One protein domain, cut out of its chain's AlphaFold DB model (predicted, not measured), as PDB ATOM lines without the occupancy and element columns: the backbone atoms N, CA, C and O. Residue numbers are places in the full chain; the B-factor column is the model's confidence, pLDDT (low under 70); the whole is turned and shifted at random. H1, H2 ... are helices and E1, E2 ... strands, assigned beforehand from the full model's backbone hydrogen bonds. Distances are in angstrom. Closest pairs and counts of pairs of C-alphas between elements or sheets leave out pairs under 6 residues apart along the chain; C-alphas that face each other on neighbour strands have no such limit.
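AT A GLANCE: This is residues 2 to 83 of the 83 residues of the protein "Phage late control D family protein" of Xylella fastidiosa subsp. multiplex (UniProt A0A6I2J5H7). A small, strongly twisted sheet of three strands has helix H1 packed along one face, and a long looping tail, residues 57 to 83, sticks out beyond the helix. The 82 printed residues hold E1, E2, E3 and H1 in turn, class mixed; the mixed sheet runs E2 E1 E3. The whole is extended, radius of gyration of the C-alphas 19.1 A, spanning 60 by 32 by 16 A.

IN THESE COORDINATES: Find C-alpha 4 at (4.291, -47.008, 39.597), where E1, residues 4 to 11, begins its 23.0 A. E2, 16 to 23, covers 23.4 A; E3, 28 to 35, covers 18.4 A and bends by 64 degrees at residue 32. H1, 38 to 56, runs 26.9 A to C-alpha 56 at (16.134, -51.832, 43.649).

HOW THE PARTS SIT: Look at hairpin E1 and E2, antiparallel: N 7 and O 20 are 2.8 A apart. E1 and E3 are parallel, with N 31 and O 6 at 2.9 A. H1 is on the sheet in two layers, helix over strands, at a height of 7.7 A; its closest C-alphas to E1 are Ala 41 and Ala 7, 5.4 A. Every O i to N i+4 pair in H1 is within hydrogen-bond range.

THE WHOLE: The C-alphas farthest apart, Arg 13 and Glu 82, are 61.8 A apart. The printed part has no cut, its three links are tight, and residue 83 alone is under pLDDT 70.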
ATOM      1  N   PRO A   2       9.425 -51.951  41.945       88.94
ATOM      2  CA  PRO A   2       9.889 -50.630  41.497       88.94
ATOM      3  C   PRO A   2       8.804 -49.538  41.539       88.94
ATOM      4  O   PRO A   2       9.110 -48.353  41.346       88.94
ATOM      5  N   GLY A   3       7.558 -49.928  41.827       95.06
ATOM      6  CA  GLY A   3       6.415 -49.054  42.029       95.06
ATOM      7  C   GLY A   3       5.727 -48.674  40.723       95.06
ATOM      8  O   GLY A   3       5.830 -49.364  39.708       95.06
ATOM      9  N   THR A   4       5.039 -47.536  40.745       97.62
ATOM     10  CA  THR A   4       4.291 -47.008  39.597       97.62
ATOM     11  C   THR A   4       4.957 -45.744  39.062       97.62
ATOM     12  O   THR A   4       5.316 -44.852  39.833       97.62
ATOM     13  N   VAL A   5       5.072 -45.611  37.741       98.00
ATOM     14  CA  VAL A   5       5.535 -44.388  37.071       98.00
ATOM     15  C   VAL A   5       4.424 -43.812  36.202       98.00
ATOM     16  O   VAL A   5       3.893 -44.486  35.324       98.00
ATOM     17  N   ILE A   6       4.111 -42.538  36.433       98.06
ATOM     18  CA  ILE A   6       3.107 -41.775  35.698       98.06
ATOM     19  C   ILE A   6       3.802 -40.726  34.827       98.06
ATOM     20  O   ILE A   6       4.586 -39.915  35.326       98.06
ATOM     21  N   ALA A   7       3.478 -40.716  33.538       98.12
ATOM     22  CA  ALA A   7       3.899 -39.712  32.569       98.12
ATOM     23  C   ALA A   7       2.689 -38.955  32.009       98.12
ATOM     24  O   ALA A   7       1.568 -39.463  32.026       98.12
ATOM     25  N   PHE A   8       2.926 -37.752  31.489       97.50
ATOM     26  CA  PHE A   8       1.872 -36.893  30.956       97.50
ATOM     27  C   PHE A   8       2.185 -36.446  29.532       97.50
ATOM     28  O   PHE A   8       3.335 -36.138  29.232       97.50
ATOM     29  N   TYR A   9       1.167 -36.336  28.681       95.56
ATOM     30  CA  TYR A   9       1.278 -35.724  27.354       95.56
ATOM     31  C   TYR A   9       0.075 -34.830  27.049       95.56
ATOM     32  O   TYR A   9      -0.993 -34.983  27.645       95.56
ATOM     33  N   ARG A  10       0.255 -33.869  26.138       90.69
ATOM     34  CA  ARG A  10      -0.798 -32.921  25.742       90.69
ATOM     35  C   ARG A  10      -1.221 -33.150  24.304       90.69
ATOM     36  O   ARG A  10      -0.386 -33.185  23.408       90.69
ATOM     37  N   VAL A  11      -2.527 -33.199  24.066       86.56
ATOM     38  CA  VAL A  11      -3.064 -33.182  22.702       86.56
ATOM     39  C   VAL A  11      -3.241 -31.725  22.279       86.56
ATOM     40  O   VAL A  11      -4.187 -31.057  22.696       86.56
ATOM     41  N   ALA A  12      -2.319 -31.221  21.449       75.69
ATOM     42  CA  ALA A  12      -2.208 -29.797  21.097       75.69
ATOM     43  C   ALA A  12      -3.515 -29.164  20.583       75.69
ATOM     44  O   ALA A  12      -3.783 -28.000  20.855       75.69
ATOM     45  N   ARG A  13      -4.353 -29.932  19.875       77.12
ATOM     46  CA  ARG A  13      -5.626 -29.440  19.320       77.12
ATOM     47  C   ARG A  13      -6.783 -29.398  20.320       77.12
ATOM     48  O   ARG A  13      -7.786 -28.762  20.027       77.12
ATOM     49  N   ARG A  14      -6.673 -30.090  21.456       78.25
ATOM     50  CA  ARG A  14      -7.748 -30.194  22.459       78.25
ATOM     51  C   ARG A  14      -7.400 -29.554  23.800       78.25
ATOM     52  O   ARG A  14      -8.266 -29.454  24.653       78.25
ATOM     53  N   ALA A  15      -6.146 -29.129  23.993       77.38
ATOM     54  CA  ALA A  15      -5.621 -28.672  25.285       77.38
ATOM     55  C   ALA A  15      -5.864 -29.677  26.436       77.38
ATOM     56  O   ALA A  15      -5.821 -29.318  27.611       77.38
ATOM     57  N   GLU A  16      -6.079 -30.949  26.096       87.44
ATOM     58  CA  GLU A  16      -6.347 -32.027  27.041       87.44
ATOM     59  C   GLU A  16      -5.029 -32.621  27.536       87.44
ATOM     60  O   GLU A  16      -4.119 -32.932  26.753       87.44
ATOM     61  N   LEU A  17      -4.931 -32.765  28.859       91.69
ATOM     62  CA  LEU A  17      -3.826 -33.439  29.519       91.69
ATOM     63  C   LEU A  17      -4.166 -34.916  29.692       91.69
ATOM     64  O   LEU A  17      -5.095 -35.263  30.417       91.69
ATOM     65  N   HIS A  18      -3.368 -35.780  29.083       95.12
ATOM     66  CA  HIS A  18      -3.496 -37.219  29.234       95.12
ATOM     67  C   HIS A  18      -2.394 -37.762  30.131       95.12
ATOM     68  O   HIS A  18      -1.256 -37.284  30.105       95.12
ATOM     69  N   GLN A  19      -2.741 -38.784  30.909       96.00
ATOM     70  CA  GLN A  19      -1.813 -39.501  31.770       96.00
ATOM     71  C   GLN A  19      -1.611 -40.931  31.275       96.00
ATOM     72  O   GLN A  19      -2.545 -41.581  30.809       96.00
ATOM     73  N   VAL A  20      -0.392 -41.425  31.434       97.12
ATOM     74  CA  VAL A  20      -0.005 -42.815  31.203       97.12
ATOM     75  C   VAL A  20       0.604 -43.332  32.494       97.12
ATOM     76  O   VAL A  20       1.485 -42.678  33.044       97.12
ATOM     77  N   SER A  21       0.160 -44.496  32.964       97.38
ATOM     78  CA  SER A  21       0.691 -45.156  34.159       97.38
ATOM     79  C   SER A  21       1.301 -46.503  33.780       97.38
ATOM     80  O   SER A  21       0.699 -47.254  33.016       97.38
ATOM     81  N   VAL A  22       2.490 -46.807  34.300       97.56
ATOM     82  CA  VAL A  22       3.199 -48.077  34.078       97.56
ATOM     83  C   VAL A  22       3.712 -48.608  35.414       97.56
ATOM     84  O   VAL A  22       4.246 -47.841  36.213       97.56
ATOM     85  N   GLY A  23       3.590 -49.918  35.628       95.19
ATOM     86  CA  GLY A  23       3.924 -50.570  36.894       95.19
ATOM     87  C   GLY A  23       2.743 -50.605  37.859       95.19
ATOM     88  O   GLY A  23       1.623 -50.227  37.502       95.19
ATOM     89  N   ASP A  24       3.008 -51.076  39.070       95.19
ATOM     90  CA  ASP A  24       2.004 -51.298  40.100       95.19
ATOM     91  C   ASP A  24       2.554 -51.005  41.500       95.19
ATOM     92  O   ASP A  24       3.755 -51.078  41.776       95.19
ATOM     93  N   GLY A  25       1.640 -50.641  42.398       93.88
ATOM     94  CA  GLY A  25       1.945 -50.422  43.803       93.88
ATOM     95  C   GLY A  25       2.747 -49.151  44.093       93.88
ATOM     96  O   GLY A  25       2.841 -48.214  43.295       93.88
ATOM     97  N   HIS A  26       3.291 -49.117  45.306       91.56
ATOM     98  CA  HIS A  26       4.064 -48.002  45.838       91.56
ATOM     99  C   HIS A  26       5.566 -48.290  45.696       91.56
ATOM    100  O   HIS A  26       5.965 -49.451  45.784       91.56
ATOM    101  N   PRO A  27       6.414 -47.258  45.536       94.06
ATOM    102  CA  PRO A  27       6.087 -45.828  45.485       94.06
ATOM    103  C   PRO A  27       5.530 -45.373  44.124       94.06
ATOM    104  O   PRO A  27       5.858 -45.940  43.087       94.06
ATOM    105  N   VAL A  28       4.733 -44.298  44.118       96.38
ATOM    106  CA  VAL A  28       4.242 -43.664  42.879       96.38
ATOM    107  C   VAL A  28       5.135 -42.484  42.510       96.38
ATOM    108  O   VAL A  28       5.297 -41.541  43.284       96.38
ATOM    109  N   HIS A  29       5.692 -42.506  41.305       96.75
ATOM    110  CA  HIS A  29       6.508 -41.432  40.757       96.75
ATOM    111  C   HIS A  29       5.837 -40.765  39.565       96.75
ATOM    112  O   HIS A  29       5.278 -41.430  38.701       96.75
ATOM    113  N   ARG A  30       5.925 -39.437  39.498       97.56
ATOM    114  CA  ARG A  30       5.357 -38.633  38.414       97.56
ATOM    115  C   ARG A  30       6.486 -37.930  37.672       97.56
ATOM    116  O   ARG A  30       7.200 -37.122  38.269       97.56
ATOM    117  N   ILE A  31       6.616 -38.207  36.377       97.12
ATOM    118  CA  ILE A  31       7.496 -37.451  35.487       97.12
ATOM    119  C   ILE A  31       6.893 -36.051  35.345       97.12
ATOM    120  O   ILE A  31       5.756 -35.896  34.904       97.12
ATOM    121  N   LYS A  32       7.638 -35.026  35.775       94.88
ATOM    122  CA  LYS A  32       7.143 -33.636  35.819       94.88
ATOM    123  C   LYS A  32       7.049 -32.978  34.436       94.88
ATOM    124  O   LYS A  32       6.369 -31.967  34.294       94.88
ATOM    125  N   GLN A  33       7.740 -33.526  33.439       94.75
ATOM    126  CA  GLN A  33       7.748 -33.021  32.070       94.75
ATOM    127  C   GLN A  33       6.526 -33.515  31.287       94.75
ATOM    128  O   GLN A  33       6.173 -34.693  31.349       94.75
ATOM    129  N   TYR A  34       5.928 -32.617  30.501       94.62
ATOM    130  CA  TYR A  34       4.939 -32.986  29.490       94.62
ATOM    131  C   TYR A  34       5.631 -33.486  28.229       94.62
ATOM    132  O   TYR A  34       6.546 -32.846  27.709       94.62
ATOM    133  N   LEU A  35       5.167 -34.624  27.737       94.94
ATOM    134  CA  LEU A  35       5.691 -35.294  26.561       94.94
ATOM    135  C   LEU A  35       4.817 -34.981  25.338       94.94
ATOM    136  O   LEU A  35       3.656 -34.584  25.497       94.94
ATOM    137  N   PRO A  36       5.381 -35.080  24.122       92.81
ATOM    138  CA  PRO A  36       4.703 -34.627  22.910       92.81
ATOM    139  C   PRO A  36       3.468 -35.467  22.570       92.81
ATOM    140  O   PRO A  36       2.470 -34.927  22.103       92.81
ATOM    141  N   ASP A  37       3.517 -36.773  22.832       94.56
ATOM    142  CA  ASP A  37       2.451 -37.712  22.500       94.56
ATOM    143  C   ASP A  37       2.410 -38.909  23.465       94.56
ATOM    144  O   ASP A  37       3.229 -39.047  24.384       94.56
ATOM    145  N   ALA A  38       1.421 -39.781  23.253       95.12
ATOM    146  CA  ALA A  38       1.214 -40.984  24.049       95.12
ATOM    147  C   ALA A  38       2.402 -41.953  23.972       95.12
ATOM    148  O   ALA A  38       2.784 -42.541  24.984       95.12
ATOM    149  N   THR A  39       3.004 -42.112  22.793       96.56
ATOM    150  CA  THR A  39       4.113 -43.043  22.560       96.56
ATOM    151  C   THR A  39       5.344 -42.618  23.352       96.56
ATOM    152  O   THR A  39       5.927 -43.429  24.072       96.56
ATOM    153  N   ALA A  40       5.692 -41.332  23.296       96.44
ATOM    154  CA  ALA A  40       6.762 -40.741  24.083       96.44
ATOM    155  C   ALA A  40       6.486 -40.870  25.588       96.44
ATOM    156  O   ALA A  40       7.389 -41.224  26.347       96.44
ATOM    157  N   ALA A  41       5.237 -40.660  26.025       97.31
ATOM    158  CA  ALA A  41       4.833 -40.840  27.422       97.31
ATOM    159  C   ALA A  41       5.000 -42.276  27.926       97.31
ATOM    160  O   ALA A  41       5.571 -42.489  28.998       97.31
ATOM    161  N   ILE A  42       4.572 -43.260  27.137       97.88
ATOM    162  CA  ILE A  42       4.745 -44.682  27.454       97.88
ATOM    163  C   ILE A  42       6.232 -45.046  27.503       97.88
ATOM    164  O   ILE A  42       6.666 -45.713  28.444       97.88
ATOM    165  N   ALA A  43       7.021 -44.603  26.520       97.88
ATOM    166  CA  ALA A  43       8.452 -44.888  26.453       97.88
ATOM    167  C   ALA A  43       9.203 -44.309  27.661       97.88
ATOM    168  O   ALA A  43       9.977 -45.021  28.303       97.88
ATOM    169  N   ALA A  44       8.919 -43.056  28.025       97.81
ATOM    170  CA  ALA A  44       9.524 -42.406  29.182       97.81
ATOM    171  C   ALA A  44       9.137 -43.096  30.500       97.81
ATOM    172  O   ALA A  44      10.010 -43.381  31.320       97.81
ATOM    173  N   ALA A  45       7.852 -43.423  30.689       97.94
ATOM    174  CA  ALA A  45       7.385 -44.122  31.886       97.94
ATOM    175  C   ALA A  45       8.035 -45.509  32.036       97.94
ATOM    176  O   ALA A  45       8.500 -45.858  33.121       97.94
ATOM    177  N   ARG A  46       8.137 -46.278  30.942       97.81
ATOM    178  CA  ARG A  46       8.818 -47.585  30.926       97.81
ATOM    179  C   ARG A  46      10.315 -47.466  31.201       97.81
ATOM    180  O   ARG A  46      10.851 -48.260  31.972       97.81
ATOM    181  N   GLY A  47      10.985 -46.485  30.598       97.31
ATOM    182  CA  GLY A  47      12.411 -46.240  30.811       97.31
ATOM    183  C   GLY A  47      12.726 -45.915  32.272       97.31
ATOM    184  O   GLY A  47      13.633 -46.506  32.859       97.31
ATOM    185  N   GLU A  48      11.927 -45.043  32.887       97.25
ATOM    186  CA  GLU A  48      12.067 -44.673  34.297       97.25
ATOM    187  C   GLU A  48      11.733 -45.837  35.240       97.25
ATOM    188  O   GLU A  48      12.467 -46.072  36.201       97.25
ATOM    189  N   LEU A  49      10.687 -46.622  34.951       96.75
ATOM    190  CA  LEU A  49      10.376 -47.825  35.725       96.75
ATOM    191  C   LEU A  49      11.525 -48.842  35.655       96.75
ATOM    192  O   LEU A  49      11.932 -49.391  36.675       96.75
ATOM    193  N   SER A  50      12.103 -49.043  34.469       95.50
ATOM    194  CA  SER A  50      13.262 -49.917  34.276       95.50
ATOM    195  C   SER A  50      14.497 -49.407  35.027       95.50
ATOM    196  O   SER A  50      15.192 -50.184  35.677       95.50
ATOM    197  N   ARG A  51      14.757 -48.092  35.010       95.12
ATOM    198  CA  ARG A  51      15.827 -47.471  35.808       95.12
ATOM    199  C   ARG A  51      15.640 -47.735  37.302       95.12
ATOM    200  O   ARG A  51      16.609 -48.068  37.976       95.12
ATOM    201  N   ARG A  52      14.407 -47.621  37.803       93.81
ATOM    202  CA  ARG A  52      14.052 -47.911  39.202       93.81
ATOM    203  C   ARG A  52      14.223 -49.382  39.549       93.81
ATOM    204  O   ARG A  52      14.834 -49.673  40.567       93.81
ATOM    205  N   ALA A  53      13.766 -50.286  38.686       92.94
ATOM    206  CA  ALA A  53      13.940 -51.724  38.872       92.94
ATOM    207  C   ALA A  53      15.425 -52.105  38.977       92.94
ATOM    208  O   ALA A  53      15.804 -52.856  39.867       92.94
ATOM    209  N   ARG A  54      16.294 -51.518  38.139       90.19
ATOM    210  CA  ARG A  54      17.752 -51.729  38.241       90.19
ATOM    211  C   ARG A  54      18.360 -51.172  39.532       90.19
ATOM    212  O   ARG A  54      19.387 -51.667  39.972       90.19
ATOM    213  N   ALA A  55      17.765 -50.132  40.111       88.31
ATOM    214  CA  ALA A  55      18.244 -49.524  41.348       88.31
ATOM    215  C   ALA A  55      17.727 -50.227  42.617       88.31
ATOM    216  O   ALA A  55      18.243 -49.944  43.695       88.31
ATOM    217  N   GLU A  56      16.728 -51.114  42.509       87.62
ATOM    218  CA  GLU A  56      16.134 -51.832  43.649       87.62
ATOM    219  C   GLU A  56      17.141 -52.778  44.314       87.62
ATOM    220  O   GLU A  56      17.206 -52.853  45.540       87.62
ATOM    221  N   THR A  57      17.986 -53.424  43.510       86.44
ATOM    222  CA  THR A  57      19.022 -54.340  43.988       86.44
ATOM    223  C   THR A  57      20.376 -53.907  43.451       86.44
ATOM    224  O   THR A  57      20.615 -53.939  42.245       86.44
ATOM    225  N   LYS A  58      21.291 -53.534  44.351       89.00
ATOM    226  CA  LYS A  58      22.676 -53.206  44.012       89.00
ATOM    227  C   LYS A  58      23.621 -54.168  44.714       89.00
ATOM    228  O   LYS A  58      23.598 -54.289  45.934       89.00
ATOM    229  N   LEU A  59      24.494 -54.790  43.931       88.56
ATOM    230  CA  LEU A  59      25.628 -55.552  44.428       88.56
ATOM    231  C   LEU A  59      26.904 -54.725  44.254       88.56
ATOM    232  O   LEU A  59      27.076 -54.027  43.258       88.56
ATOM    233  N   THR A  60      27.798 -54.774  45.232       90.69
ATOM    234  CA  THR A  60      29.142 -54.194  45.146       90.69
ATOM    235  C   THR A  60      30.118 -55.257  45.626       90.69
ATOM    236  O   THR A  60      29.897 -55.856  46.675       90.69
ATOM    237  N   LEU A  61      31.139 -55.541  44.819       88.56
ATOM    238  CA  LEU A  61      32.129 -56.589  45.058       88.56
ATOM    239  C   LEU A  61      33.519 -55.988  44.893       88.56
ATOM    240  O   LEU A  61      33.752 -55.226  43.955       88.56
ATOM    241  N   GLU A  62      34.443 -56.397  45.748       91.44
ATOM    242  CA  GLU A  62      35.871 -56.162  45.569       91.44
ATOM    243  C   GLU A  62      36.535 -57.498  45.233       91.44
ATOM    244  O   GLU A  62      36.252 -58.521  45.857       91.44
ATOM    245  N   MET A  63      37.380 -57.516  44.204       90.06
ATOM    246  CA  MET A  63      38.078 -58.722  43.762       90.06
ATOM    247  C   MET A  63      39.378 -58.372  43.042       90.06
ATOM    248  O   MET A  63      39.570 -57.243  42.595       90.06
ATOM    249  N   ALA A  64      40.258 -59.363  42.895       93.69
ATOM    250  CA  ALA A  64      41.412 -59.243  42.012       93.69
ATOM    251  C   ALA A  64      40.961 -58.997  40.561       93.69
ATOM    252  O   ALA A  64      39.932 -59.521  40.128       93.69
ATOM    253  N   GLY A  65      41.743 -58.213  39.816       91.88
ATOM    254  CA  GLY A  65      41.431 -57.862  38.432       91.88
ATOM    255  C   GLY A  65      41.270 -59.090  37.532       91.88
ATOM    256  O   GLY A  65      42.033 -60.050  37.629       91.88
ATOM    257  N   ARG A  66      40.273 -59.040  36.645       90.94
ATOM    258  CA  ARG A  66      39.979 -60.062  35.631       90.94
ATOM    259  C   ARG A  66      39.721 -59.373  34.296       90.94
ATOM    260  O   ARG A  66      38.928 -58.435  34.250       90.94
ATOM    261  N   ALA A  67      40.390 -59.812  33.233       91.06
ATOM    262  CA  ALA A  67      40.336 -59.156  31.923       91.06
ATOM    263  C   ALA A  67      38.990 -59.361  31.207       91.06
ATOM    264  O   ALA A  67      38.626 -58.585  30.329       91.06
ATOM    265  N   GLU A  68      38.241 -60.392  31.595       88.62
ATOM    266  CA  GLU A  68      36.960 -60.759  30.989       88.62
ATOM    267  C   GLU A  68      35.797 -59.896  31.506       88.62
ATOM    268  O   GLU A  68      34.693 -59.944  30.962       88.62
ATOM    269  N   LEU A  69      36.021 -59.111  32.566       90.12
ATOM    270  CA  LEU A  69      35.000 -58.242  33.137       90.12
ATOM    271  C   LEU A  69      34.856 -56.965  32.308       90.12
ATOM    272  O   LEU A  69      35.781 -56.165  32.182       90.12
ATOM    273  N   SER A  70      33.647 -56.754  31.796       90.38
ATOM    274  CA  SER A  70      33.222 -55.525  31.129       90.38
ATOM    275  C   SER A  70      31.915 -55.018  31.744       90.38
ATOM    276  O   SER A  70      31.264 -55.734  32.503       90.38
ATOM    277  N   ALA A  71      31.513 -53.786  31.420       89.19
ATOM    278  CA  ALA A  71      30.279 -53.196  31.950       89.19
ATOM    279  C   ALA A  71      29.009 -53.979  31.561       89.19
ATOM    280  O   ALA A  71      28.044 -53.989  32.317       89.19
ATOM    281  N   GLU A  72      29.033 -54.658  30.412       90.69
ATOM    282  CA  GLU A  72      27.913 -55.452  29.889       90.69
ATOM    283  C   GLU A  72      28.048 -56.950  30.220       90.69
ATOM    284  O   GLU A  72      27.235 -57.768  29.782       90.69
ATOM    285  N   ALA A  73      29.084 -57.347  30.970       90.12
ATOM    286  CA  ALA A  73      29.296 -58.743  31.326       90.12
ATOM    287  C   ALA A  73      28.202 -59.234  32.288       90.12
ATOM    288  O   ALA A  73      27.983 -58.665  33.360       90.12
ATOM    289  N   VAL A  74      27.538 -60.335  31.928       90.12
ATOM    290  CA  VAL A  74      26.574 -61.009  32.808       90.12
ATOM    291  C   VAL A  74      27.327 -61.773  33.893       90.12
ATOM    292  O   VAL A  74      28.247 -62.538  33.603       90.12
ATOM    293  N   LEU A  75      26.916 -61.591  35.149       88.94
ATOM    294  CA  LEU A  75      27.512 -62.261  36.302       88.94
ATOM    295  C   LEU A  75      26.588 -63.360  36.829       88.94
ATOM    296  O   LEU A  75      25.424 -63.107  37.135       88.94
ATOM    297  N   THR A  76      27.142 -64.556  37.022       90.81
ATOM    298  CA  THR A  76      26.490 -65.650  37.753       90.81
ATOM    299  C   THR A  76      27.179 -65.817  39.101       90.81
ATOM    300  O   THR A  76      28.368 -66.126  39.162       90.81
ATOM    301  N   LEU A  77      26.439 -65.598  40.188       88.94
ATOM    302  CA  LEU A  77      26.958 -65.657  41.556       88.94
ATOM    303  C   LEU A  77      26.625 -67.014  42.175       88.94
ATOM    304  O   LEU A  77      25.453 -67.354  42.314       88.94
ATOM    305  N   ASN A  78      27.650 -67.760  42.577       91.19
ATOM    306  CA  ASN A  78      27.523 -69.106  43.139       91.19
ATOM    307  C   ASN A  78      28.257 -69.209  44.483       91.19
ATOM    308  O   ASN A  78      29.096 -68.368  44.801       91.19
ATOM    309  N   GLY A  79      27.993 -70.280  45.239       90.44
ATOM    310  CA  GLY A  79      28.743 -70.593  46.463       90.44
ATOM    311  C   GLY A  79      28.321 -69.791  47.696       90.44
ATOM    312  O   GLY A  79      29.119 -69.620  48.617       90.44
ATOM    313  N   TRP A  80      27.082 -69.298  47.720       87.81
ATOM    314  CA  TRP A  80      26.480 -68.722  48.919       87.81
ATOM    315  C   TRP A  80      26.478 -69.759  50.047       87.81
ATOM    316  O   TRP A  80      26.097 -70.908  49.830       87.81
ATOM    317  N   ARG A  81      26.930 -69.366  51.240       88.75
ATOM    318  CA  ARG A  81      26.811 -70.207  52.438       88.75
ATOM    319  C   ARG A  81      25.386 -70.099  52.970       88.75
ATOM    320  O   ARG A  81      24.814 -69.010  52.927       88.75
ATOM    321  N   GLU A  82      24.840 -71.202  53.474       82.06
ATOM    322  CA  GLU A  82      23.630 -71.139  54.295       82.06
ATOM    323  C   GLU A  82      23.937 -70.325  55.557       82.06
ATOM    324  O   GLU A  82      25.022 -70.452  56.138       82.06
ATOM    325  N   GLY A  83      23.019 -69.417  55.889       62.16
ATOM    326  CA  GLY A  83      23.073 -68.587  57.090       62.16
ATOM    327  C   GLY A  83      22.496 -69.313  58.288       62.16
ATOM    328  O   GLY A  83      21.481 -70.016  58.099       62.16
TER     329      GLY A  83